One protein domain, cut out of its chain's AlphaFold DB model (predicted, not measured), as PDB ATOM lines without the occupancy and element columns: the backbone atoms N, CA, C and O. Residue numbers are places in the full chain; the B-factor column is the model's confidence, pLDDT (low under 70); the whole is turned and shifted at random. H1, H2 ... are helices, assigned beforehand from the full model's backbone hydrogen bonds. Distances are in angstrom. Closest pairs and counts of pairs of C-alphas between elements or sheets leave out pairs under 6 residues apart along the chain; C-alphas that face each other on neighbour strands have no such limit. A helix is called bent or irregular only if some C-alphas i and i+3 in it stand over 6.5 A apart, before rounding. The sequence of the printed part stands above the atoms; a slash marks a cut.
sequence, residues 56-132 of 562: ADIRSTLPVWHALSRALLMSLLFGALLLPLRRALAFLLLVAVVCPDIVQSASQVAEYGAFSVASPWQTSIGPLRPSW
ATOM      1  N   ALA A  56     279.612 247.518 404.596       90.69
ATOM      2  CA  ALA A  56     279.512 246.103 404.260       90.69
ATOM      3  C   ALA A  56     279.925 245.793 402.816       90.69
ATOM      4  O   ALA A  56     280.407 244.690 402.574       90.69
ATOM      5  N   ASP A  57     279.788 246.751 401.895       87.75
ATOM      6  CA  ASP A  57     280.101 246.599 400.470       87.75
ATOM      7  C   ASP A  57     281.593 246.848 400.144       87.75
ATOM      8  O   ASP A  57     282.017 246.653 398.997       87.75
ATOM      9  N   ILE A  58     282.424 247.215 401.137       88.50
ATOM     10  CA  ILE A  58     283.884 247.323 400.965       88.50
ATOM     11  C   ILE A  58     284.451 245.964 400.542       88.50
ATOM     12  O   ILE A  58     284.188 244.935 401.165       88.50
ATOM     13  N   ARG A  59     285.241 245.974 399.465       86.12
ATOM     14  CA  ARG A  59     285.736 244.786 398.753       86.12
ATOM     15  C   ARG A  59     287.077 244.313 399.300       86.12
ATOM     16  O   ARG A  59     287.908 245.137 399.666       86.12
ATOM     17  N   SER A  60     287.333 243.009 399.222       83.31
ATOM     18  CA  SER A  60     288.629 242.397 399.566       83.31
ATOM     19  C   SER A  60     289.810 242.932 398.746       83.31
ATOM     20  O   SER A  60     290.946 242.851 399.198       83.31
ATOM     21  N   THR A  61     289.554 243.542 397.584       81.88
ATOM     22  CA  THR A  61     290.566 244.242 396.772       81.88
ATOM     23  C   THR A  61     291.148 245.480 397.463       81.88
ATOM     24  O   THR A  61     292.181 245.984 397.039       81.88
ATOM     25  N   LEU A  62     290.495 245.988 398.513       86.25
ATOM     26  CA  LEU A  62     290.975 247.073 399.369       86.25
ATOM     27  C   LEU A  62     291.282 246.497 400.764       86.25
ATOM     28  O   LEU A  62     290.483 246.683 401.680       86.25
ATOM     29  N   PRO A  63     292.403 245.775 400.953       86.94
ATOM     30  CA  PRO A  63     292.592 244.863 402.086       86.94
ATOM     31  C   PRO A  63     292.533 245.553 403.454       86.94
ATOM     32  O   PRO A  63     291.887 245.044 404.367       86.94
ATOM     33  N   VAL A  64     293.141 246.738 403.591       92.94
ATOM     34  CA  VAL A  64     293.130 247.513 404.845       92.94
ATOM     35  C   VAL A  64     291.705 247.933 405.213       92.94
ATOM     36  O   VAL A  64     291.241 247.687 406.325       92.94
ATOM     37  N   TRP A  65     290.981 248.517 404.255       92.88
ATOM     38  CA  TRP A  65     289.606 248.972 404.458       92.88
ATOM     39  C   TRP A  65     288.632 247.809 404.653       92.88
ATOM     40  O   TRP A  65     287.705 247.913 405.453       92.88
ATOM     41  N   HIS A  66     288.851 246.689 403.960       90.62
ATOM     42  CA  HIS A  66     288.070 245.463 404.114       90.62
ATOM     43  C   HIS A  66     288.220 244.881 405.515       90.62
ATOM     44  O   HIS A  66     287.213 244.625 406.175       90.62
ATOM     45  N   ALA A  67     289.457 244.743 406.002       91.56
ATOM     46  CA  ALA A  67     289.737 244.247 407.345       91.56
ATOM     47  C   ALA A  67     289.151 245.170 408.424       91.56
ATOM     48  O   ALA A  67     288.475 244.689 409.336       91.56
ATOM     49  N   LEU A  68     289.341 246.489 408.287       94.44
ATOM     50  CA  LEU A  68     288.797 247.483 409.213       94.44
ATOM     51  C   LEU A  68     287.265 247.449 409.247       94.44
ATOM     52  O   LEU A  68     286.670 247.386 410.322       94.44
ATOM     53  N   SER A  69     286.622 247.447 408.078       94.31
ATOM     54  CA  SER A  69     285.163 247.402 407.974       94.31
ATOM     55  C   SER A  69     284.593 246.110 408.551       94.31
ATOM     56  O   SER A  69     283.636 246.140 409.324       94.31
ATOM     57  N   ARG A  70     285.223 244.966 408.259       91.75
ATOM     58  CA  ARG A  70     284.819 243.666 408.802       91.75
ATOM     59  C   ARG A  70     284.941 243.646 410.324       91.75
ATOM     60  O   ARG A  70     284.002 243.230 410.999       91.75
ATOM     61  N   ALA A  71     286.057 244.124 410.874       92.25
ATOM     62  CA  ALA A  71     286.254 244.216 412.318       92.25
ATOM     63  C   ALA A  71     285.207 245.132 412.970       92.25
ATOM     64  O   ALA A  71     284.607 244.756 413.978       92.25
ATOM     65  N   LEU A  72     284.928 246.291 412.366       94.62
ATOM     66  CA  LEU A  72     283.916 247.230 412.841       94.62
ATOM     67  C   LEU A  72     282.511 246.613 412.815       94.62
ATOM     68  O   LEU A  72     281.817 246.645 413.826       94.62
ATOM     69  N   LEU A  73     282.095 246.007 411.700       93.00
ATOM     70  CA  LEU A  73     280.770 245.393 411.558       93.00
ATOM     71  C   LEU A  73     280.573 244.213 412.512       93.00
ATOM     72  O   LEU A  73     279.509 244.092 413.119       93.00
ATOM     73  N   MET A  74     281.594 243.374 412.698       91.88
ATOM     74  CA  MET A  74     281.545 242.289 413.681       91.88
ATOM     75  C   MET A  74     281.504 242.824 415.116       91.88
ATOM     76  O   MET A  74     280.735 242.317 415.930       91.88
ATOM     77  N   SER A  75     282.265 243.879 415.419       92.19
ATOM     78  CA  SER A  75     282.243 244.535 416.734       92.19
ATOM     79  C   SER A  75     280.888 245.179 417.021       92.19
ATOM     80  O   SER A  75     280.381 245.062 418.131       92.19
ATOM     81  N   LEU A  76     280.259 245.803 416.022       93.06
ATOM     82  CA  LEU A  76     278.907 246.352 416.135       93.06
ATOM     83  C   LEU A  76     277.866 245.246 416.328       93.06
ATOM     84  O   LEU A  76     276.981 245.391 417.171       93.06
ATOM     85  N   LEU A  77     277.988 244.133 415.596       91.62
ATOM     86  CA  LEU A  77     277.117 242.973 415.759       91.62
ATOM     87  C   LEU A  77     277.206 242.420 417.180       91.62
ATOM     88  O   LEU A  77     276.193 242.381 417.867       91.62
ATOM     89  N   PHE A  78     278.391 242.065 417.670       90.69
ATOM     90  CA  PHE A  78     278.520 241.534 419.029       90.69
ATOM     91  C   PHE A  78     278.238 242.583 420.110       90.69
ATOM     92  O   PHE A  78     277.583 242.275 421.102       90.69
ATOM     93  N   GLY A  79     278.634 243.838 419.898       91.31
ATOM     94  CA  GLY A  79     278.323 244.953 420.791       91.31
ATOM     95  C   GLY A  79     276.818 245.201 420.928       91.31
ATOM     96  O   GLY A  79     276.347 245.572 422.004       91.31
ATOM     97  N   ALA A  80     276.023 244.905 419.894       91.62
ATOM     98  CA  ALA A  80     274.567 244.981 419.970       91.62
ATOM     99  C   ALA A  80     273.963 243.994 420.988       91.62
ATOM    100  O   ALA A  80     272.872 244.255 421.504       91.62
ATOM    101  N   LEU A  81     274.675 242.925 421.378       92.69
ATOM    102  CA  LEU A  81     274.261 242.043 422.479       92.69
ATOM    103  C   LEU A  81     274.263 242.748 423.841       92.69
ATOM    104  O   LEU A  81     273.551 242.313 424.741       92.69
ATOM    105  N   LEU A  82     275.008 243.844 423.999       93.44
ATOM    106  CA  LEU A  82     275.024 244.640 425.231       93.44
ATOM    107  C   LEU A  82     273.925 245.710 425.238       93.44
ATOM    108  O   LEU A  82     273.510 246.186 426.294       93.44
ATOM    109  N   LEU A  83     273.395 246.069 424.066       92.88
ATOM    110  CA  LEU A  83     272.329 247.057 423.946       92.88
ATOM    111  C   LEU A  83     270.991 246.511 424.467       92.88
ATOM    112  O   LEU A  83     270.761 245.297 424.444       92.88
ATOM    113  N   PRO A  84     270.047 247.390 424.864       92.62
ATOM    114  CA  PRO A  84     268.674 246.986 425.138       92.62
ATOM    115  C   PRO A  84     268.095 246.188 423.966       92.62
ATOM    116  O   PRO A  84     268.261 246.584 422.811       92.62
ATOM    117  N   LEU A  85     267.370 245.108 424.269       91.25
ATOM    118  CA  LEU A  85     266.881 244.126 423.292       91.25
ATOM    119  C   LEU A  85     266.183 244.764 422.074       91.25
ATOM    120  O   LEU A  85     266.424 244.352 420.944       91.25
ATOM    121  N   ARG A  86     265.419 245.845 422.284       90.88
ATOM    122  CA  ARG A  86     264.782 246.636 421.213       90.88
ATOM    123  C   ARG A  86     265.759 247.104 420.129       90.88
ATOM    124  O   ARG A  86     265.480 247.000 418.941       90.88
ATOM    125  N   ARG A  87     266.919 247.621 420.548       92.50
ATOM    126  CA  ARG A  87     267.953 248.158 419.656       92.50
ATOM    127  C   ARG A  87     268.730 247.018 419.014       92.50
ATOM    128  O   ARG A  87     269.030 247.101 417.832       92.50
ATOM    129  N   ALA A  88     268.986 245.949 419.768       93.62
ATOM    130  CA  ALA A  88     269.659 244.757 419.265       93.62
ATOM    131  C   ALA A  88     268.866 244.068 418.139       93.62
ATOM    132  O   ALA A  88     269.445 243.678 417.129       93.62
ATOM    133  N   LEU A  89     267.538 243.972 418.279       93.94
ATOM    134  CA  LEU A  89     266.651 243.410 417.255       93.94
ATOM    135  C   LEU A  89     266.530 244.311 416.023       93.94
ATOM    136  O   LEU A  89     266.599 243.816 414.901       93.94
ATOM    137  N   ALA A  90     266.400 245.629 416.211       93.75
ATOM    138  CA  ALA A  90     266.415 246.573 415.093       93.75
ATOM    139  C   ALA A  90     267.752 246.525 414.330       93.75
ATOM    140  O   ALA A  90     267.765 246.548 413.102       93.75
ATOM    141  N   PHE A  91     268.871 246.402 415.051       93.62
ATOM    142  CA  PHE A  91     270.199 246.245 414.459       93.62
ATOM    143  C   PHE A  91     270.350 244.913 413.713       93.62
ATOM    144  O   PHE A  91     270.860 244.900 412.597       93.62
ATOM    145  N   LEU A  92     269.844 243.805 414.270       93.06
ATOM    146  CA  LEU A  92     269.807 242.513 413.578       93.06
ATOM    147  C   LEU A  92     269.047 242.607 412.248       93.06
ATOM    148  O   LEU A  92     269.529 242.097 411.243       93.06
ATOM    149  N   LEU A  93     267.889 243.278 412.230       93.19
ATOM    150  CA  LEU A  93     267.120 243.494 411.000       93.19
ATOM    151  C   LEU A  93     267.895 244.331 409.980       93.19
ATOM    152  O   LEU A  93     267.926 243.970 408.807       93.19
ATOM    153  N   LEU A  94     268.557 245.407 410.419       93.56
ATOM    154  CA  LEU A  94     269.419 246.212 409.550       93.56
ATOM    155  C   LEU A  94     270.522 245.358 408.922       93.56
ATOM    156  O   LEU A  94     270.643 245.336 407.704       93.56
ATOM    157  N   VAL A  95     271.277 244.600 409.722       91.62
ATOM    158  CA  VAL A  95     272.359 243.731 409.227       91.62
ATOM    159  C   VAL A  95     271.834 242.620 408.313       91.62
ATOM    160  O   VAL A  95     272.482 242.275 407.326       91.62
ATOM    161  N   ALA A  96     270.662 242.054 408.608       90.00
ATOM    162  CA  ALA A  96     270.059 241.011 407.781       90.00
ATOM    163  C   ALA A  96     269.602 241.524 406.408       90.00
ATOM    164  O   ALA A  96     269.671 240.779 405.436       90.00
ATOM    165  N   VAL A  97     269.147 242.775 406.324       91.25
ATOM    166  CA  VAL A  97     268.643 243.373 405.079       91.25
ATOM    167  C   VAL A  97     269.745 244.062 404.271       91.25
ATOM    168  O   VAL A  97     269.711 244.073 403.047       91.25
ATOM    169  N   VAL A  98     270.714 244.682 404.936       91.00
ATOM    170  CA  VAL A  98     271.650 245.588 404.267       91.00
ATOM    171  C   VAL A  98     272.946 244.902 403.837       91.00
ATOM    172  O   VAL A  98     273.479 245.207 402.767       91.00
ATOM    173  N   CYS A  99     273.484 244.012 404.672       88.75
ATOM    174  CA  CYS A  99     274.819 243.459 404.463       88.75
ATOM    175  C   CYS A  99     274.789 242.309 403.434       88.75
ATOM    176  O   CYS A  99     274.028 241.361 403.644       88.75
ATOM    177  N   PRO A 100     275.633 242.301 402.380       83.75
ATOM    178  CA  PRO A 100     275.566 241.296 401.307       83.75
ATOM    179  C   PRO A 100     275.947 239.873 401.736       83.75
ATOM    180  O   PRO A 100     276.758 239.686 402.633       83.75
ATOM    181  N   ASP A 101     275.428 238.848 401.057       77.62
ATOM    182  CA  ASP A 101     275.822 237.428 401.180       77.62
ATOM    183  C   ASP A 101     276.182 236.890 399.806       77.62
ATOM    184  O   ASP A 101     275.627 235.907 399.328       77.62
ATOM    185  N   ILE A 102     277.117 237.563 399.149       72.00
ATOM    186  CA  ILE A 102     277.534 237.165 397.809       72.00
ATOM    187  C   ILE A 102     278.167 235.773 397.901       72.00
ATOM    188  O   ILE A 102     279.136 235.576 398.637       72.00
ATOM    189  N   VAL A 103     277.587 234.814 397.185       66.81
ATOM    190  CA  VAL A 103     278.118 233.460 397.014       66.81
ATOM    191  C   VAL A 103     278.571 233.335 395.564       66.81
ATOM    192  O   VAL A 103     277.795 233.644 394.662       66.81
ATOM    193  N   GLN A 104     279.815 232.905 395.349       64.44
ATOM    194  CA  GLN A 104     280.351 232.603 394.019       64.44
ATOM    195  C   GLN A 104     280.493 231.090 393.825       64.44
ATOM    196  O   GLN A 104     280.851 230.383 394.770       64.44
ATOM    197  N   SER A 105     280.229 230.600 392.611       58.06
ATOM    198  CA  SER A 105     280.563 229.224 392.214       58.06
ATOM    199  C   SER A 105     282.074 229.053 392.012       58.06
ATOM    200  O   SER A 105     282.803 230.030 391.832       58.06
ATOM    201  N   ALA A 106     282.553 227.805 391.999       58.78
ATOM    202  CA  ALA A 106     283.961 227.501 391.736       58.78
ATOM    203  C   ALA A 106     284.416 228.018 390.359       58.78
ATOM    204  O   ALA A 106     285.477 228.633 390.259       58.78
ATOM    205  N   SER A 107     283.584 227.871 389.323       57.25
ATOM    206  CA  SER A 107     283.851 228.443 387.998       57.25
ATOM    207  C   SER A 107     283.921 229.963 388.004       57.25
ATOM    208  O   SER A 107     284.821 230.526 387.394       57.25
ATOM    209  N   GLN A 108     283.045 230.638 388.752       60.84
ATOM    210  CA  GLN A 108     283.088 232.095 388.875       60.84
ATOM    211  C   GLN A 108     284.367 232.577 389.561       60.84
ATOM    212  O   GLN A 108     284.915 233.608 389.180       60.84
ATOM    213  N   VAL A 109     284.850 231.840 390.564       68.00
ATOM    214  CA  VAL A 109     286.128 232.146 391.218       68.00
ATOM    215  C   VAL A 109     287.300 231.899 390.268       68.00
ATOM    216  O   VAL A 109     288.221 232.711 390.235       68.00
ATOM    217  N   ALA A 110     287.270 230.818 389.486       65.19
ATOM    218  CA  ALA A 110     288.327 230.489 388.532       65.19
ATOM    219  C   ALA A 110     288.400 231.480 387.358       65.19
ATOM    220  O   ALA A 110     289.491 231.854 386.939       65.19
ATOM    221  N   GLU A 111     287.250 231.916 386.841       62.94
ATOM    222  CA  GLU A 111     287.164 232.786 385.665       62.94
ATOM    223  C   GLU A 111     287.355 234.269 386.015       62.94
ATOM    224  O   GLU A 111     287.986 235.005 385.261       62.94
ATOM    225  N   TYR A 112     286.853 234.713 387.171       65.75
ATOM    226  CA  TYR A 112     286.801 236.139 387.510       65.75
ATOM    227  C   TYR A 112     287.500 236.511 388.825       65.75
ATOM    228  O   TYR A 112     287.483 237.674 389.237       65.75
ATOM    229  N   GLY A 113     288.105 235.536 389.503       68.56
ATOM    230  CA  GLY A 113     288.743 235.718 390.799       68.56
ATOM    231  C   GLY A 113     287.769 235.705 391.981       68.56
ATOM    232  O   GLY A 113     286.551 235.893 391.866       68.56
ATOM    233  N   ALA A 114     288.336 235.484 393.170       71.44
ATOM    234  CA  ALA A 114     287.588 235.492 394.418       71.44
ATOM    235  C   ALA A 114     287.118 236.914 394.763       71.44
ATOM    236  O   ALA A 114     287.910 237.837 394.960       71.44
ATOM    237  N   PHE A 115     285.807 237.069 394.887       72.69
ATOM    238  CA  PHE A 115     285.131 238.301 395.234       72.69
ATOM    239  C   PHE A 115     284.496 238.171 396.622       72.69
ATOM    240  O   PHE A 115     283.525 237.444 396.825       72.69
ATOM    241  N   SER A 116     285.023 238.920 397.591       78.56
ATOM    242  CA  SER A 116     284.478 238.983 398.947       78.56
ATOM    243  C   SER A 116     284.283 240.429 399.389       78.56
ATOM    244  O   SER A 116     284.990 241.343 398.958       78.56
ATOM    245  N   VAL A 117     283.300 240.634 400.259       85.81
ATOM    246  CA  VAL A 117     282.968 241.918 400.874       85.81
ATOM    247  C   VAL A 117     283.073 241.824 402.395       85.81
ATOM    248  O   VAL A 117     283.138 240.730 402.955       85.81
ATOM    249  N   ALA A 118     283.103 242.959 403.088       88.50
ATOM    250  CA  ALA A 118     283.302 243.035 404.541       88.50
ATOM    251  C   ALA A 118     282.097 242.554 405.386       88.50
ATOM    252  O   ALA A 118     282.056 242.742 406.601       88.50
ATOM    253  N   SER A 119     281.102 241.931 404.757       88.12
ATOM    254  CA  SER A 119     279.841 241.541 405.380       88.12
ATOM    255  C   SER A 119     279.995 240.496 406.503       88.12
ATOM    256  O   SER A 119     280.700 239.491 406.330       88.12
ATOM    257  N   PRO A 120     279.236 240.624 407.613       86.62
ATOM    258  CA  PRO A 120     279.116 239.572 408.626       86.62
ATOM    259  C   PRO A 120     278.649 238.231 408.049       86.62
ATOM    260  O   PRO A 120     279.033 237.170 408.534       86.62
ATOM    261  N   TRP A 121     277.877 238.261 406.959       84.38
ATOM    262  CA  TRP A 121     277.370 237.064 406.285       84.38
ATOM    263  C   TRP A 121     278.433 236.285 405.507       84.38
ATOM    264  O   TRP A 121     278.191 235.139 405.135       84.38
ATOM    265  N   GLN A 122     279.613 236.872 405.303       82.50
ATOM    266  CA  GLN A 122     280.783 236.220 404.709       82.50
ATOM    267  C   GLN A 122     281.910 235.999 405.726       82.50
ATOM    268  O   GLN A 122     282.968 235.471 405.389       82.50
ATOM    269  N   THR A 123     281.694 236.382 406.986       83.56
ATOM    270  CA  THR A 123     282.721 236.305 408.021       83.56
ATOM    271  C   THR A 123     282.738 234.932 408.682       83.56
ATOM    272  O   THR A 123     281.816 234.566 409.404       83.56
ATOM    273  N   SER A 124     283.810 234.176 408.459       81.12
ATOM    274  CA  SER A 124     284.155 232.990 409.247       81.12
ATOM    275  C   SER A 124     285.119 233.347 410.383       81.12
ATOM    276  O   SER A 124     285.940 234.259 410.245       81.12
ATOM    277  N   ILE A 125     285.008 232.629 411.504       79.12
ATOM    278  CA  ILE A 125     285.949 232.684 412.634       79.12
ATOM    279  C   ILE A 125     286.406 231.248 412.904       79.12
ATOM    280  O   ILE A 125     285.654 230.444 413.457       79.12
ATOM    281  N   GLY A 126     287.616 230.903 412.454       81.38
ATOM    282  CA  GLY A 126     288.111 229.523 412.489       81.38
ATOM    283  C   GLY A 126     287.137 228.555 411.791       81.38
ATOM    284  O   GLY A 126     286.750 228.817 410.648       81.38
ATOM    285  N   PRO A 127     286.688 227.469 412.452       75.38
ATOM    286  CA  PRO A 127     285.742 226.514 411.868       75.38
ATOM    287  C   PRO A 127     284.288 227.024 411.838       75.38
ATOM    288  O   PRO A 127     283.427 226.417 411.192       75.38
ATOM    289  N   LEU A 128     283.976 228.126 412.533       72.25
ATOM    290  CA  LEU A 128     282.616 228.648 412.615       72.25
ATOM    291  C   LEU A 128     282.237 229.350 411.310       72.25
ATOM    292  O   LEU A 128     282.732 230.432 410.981       72.25
ATOM    293  N   ARG A 129     281.310 228.731 410.572       76.00
ATOM    294  CA  ARG A 129     280.714 229.320 409.365       76.00
ATOM    295  C   ARG A 129     279.847 230.540 409.732       76.00
ATOM    296  O   ARG A 129     279.188 230.502 410.774       76.00
ATOM    297  N   PRO A 130     279.728 231.553 408.849       78.44
ATOM    298  CA  PRO A 130     279.003 232.800 409.134       78.44
ATOM    299  C   PRO A 130     277.591 232.584 409.685       78.44
ATOM    300  O   PRO A 130     277.162 233.180 410.664       78.44
ATOM    301  N   SER A 131     276.863 231.634 409.107       75.94
ATOM    302  CA  SER A 131     275.510 231.306 409.542       75.94
ATOM    303  C   SER A 131     275.392 230.755 410.963       75.94
ATOM    304  O   SER A 131     274.343 230.919 411.572       75.94
ATOM    305  N   TRP A 132     276.418 230.060 411.469       80.12
ATOM    306  CA  TRP A 132     276.423 229.564 412.847       80.12
ATOM    307  C   TRP A 132     276.657 230.705 413.827       80.12
ATOM    308  O   TRP A 132     276.015 230.737 414.871       80.12
TER     309      TRP A 132
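This is residues 56 to 132 of the 562 residues of an uncharacterized protein of Planctomycetaceae bacterium (UniProt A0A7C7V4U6). Two helices, H1 and H2, make a narrow V that closes toward the tight link between them and opens at the other end, where Ala 56 and Ala 118 lie in its mouth. The chain then runs out from H2 to a small third helix, H3, at the far end of the long axis, and comes back to the mouth of the V; the last residues, from about 121 to 132, loop off to one side. The printed part has 77 residues with three named helices in the order H1, H2, H3 and no named strand; the class is all helix, with 38 residues, under half, in named elements. By the radius of gyration of the C-alphas, 13.7 A, the whole is only just compact, close to loose, and its outline is elongated, with spans of 46 by 24 by 23 A.

H1, residues 63 to 79, and H2, residues 85 to 98, are close but not clearly touching, with 2 pairs of C-alphas within 8 A. Their closest C-alphas are those of Leu 77 and Leu 92, 7.6 A apart. Their lines stand at a shallow tilt of 33 degrees, only just short of steep, and they run opposite ways. Their centres are 16.2 A apart. H3, residues 106 to 112, is apart from H1 and also apart from H2. In H1, H2 and H3 every O i to N i+4 pair is within hydrogen-bond range.

The printed part begins at Ala 56, with its C-alpha at (279.512, 246.103, 404.260). H1 runs from Pro 63, C-alpha at (292.592, 244.863, 402.086), to Gly 79, and is 23.5 A long from first to last C-alpha. H2 follows from Leu 85 to Val 98 and is 19.7 A long. H3 runs from Ala 106 to Tyr 112, where the C-alpha stands at (286.801, 236.139, 387.510), and is 10.0 A long. No helix is bent or irregular.

The two C-alphas farthest apart are those of Pro 84 and Glu 111, at 45.8 A, while the first and last printed C-alphas, of Ala 56 and Trp 132, are 18.9 A apart. The printed part has no cut. The link from H1 to H2 has 5 residues and is tight; the link from H2 to H3 has 7 residues and is short. Residues 113 to 132, 20 residues, hold no named element, and their C-alphas lie 2 to 19 A from the mean of the C-alphas. The mean pLDDT of the printed part is 84.0; residues 103 to 113 are under 70, and H3 has a mean of 63.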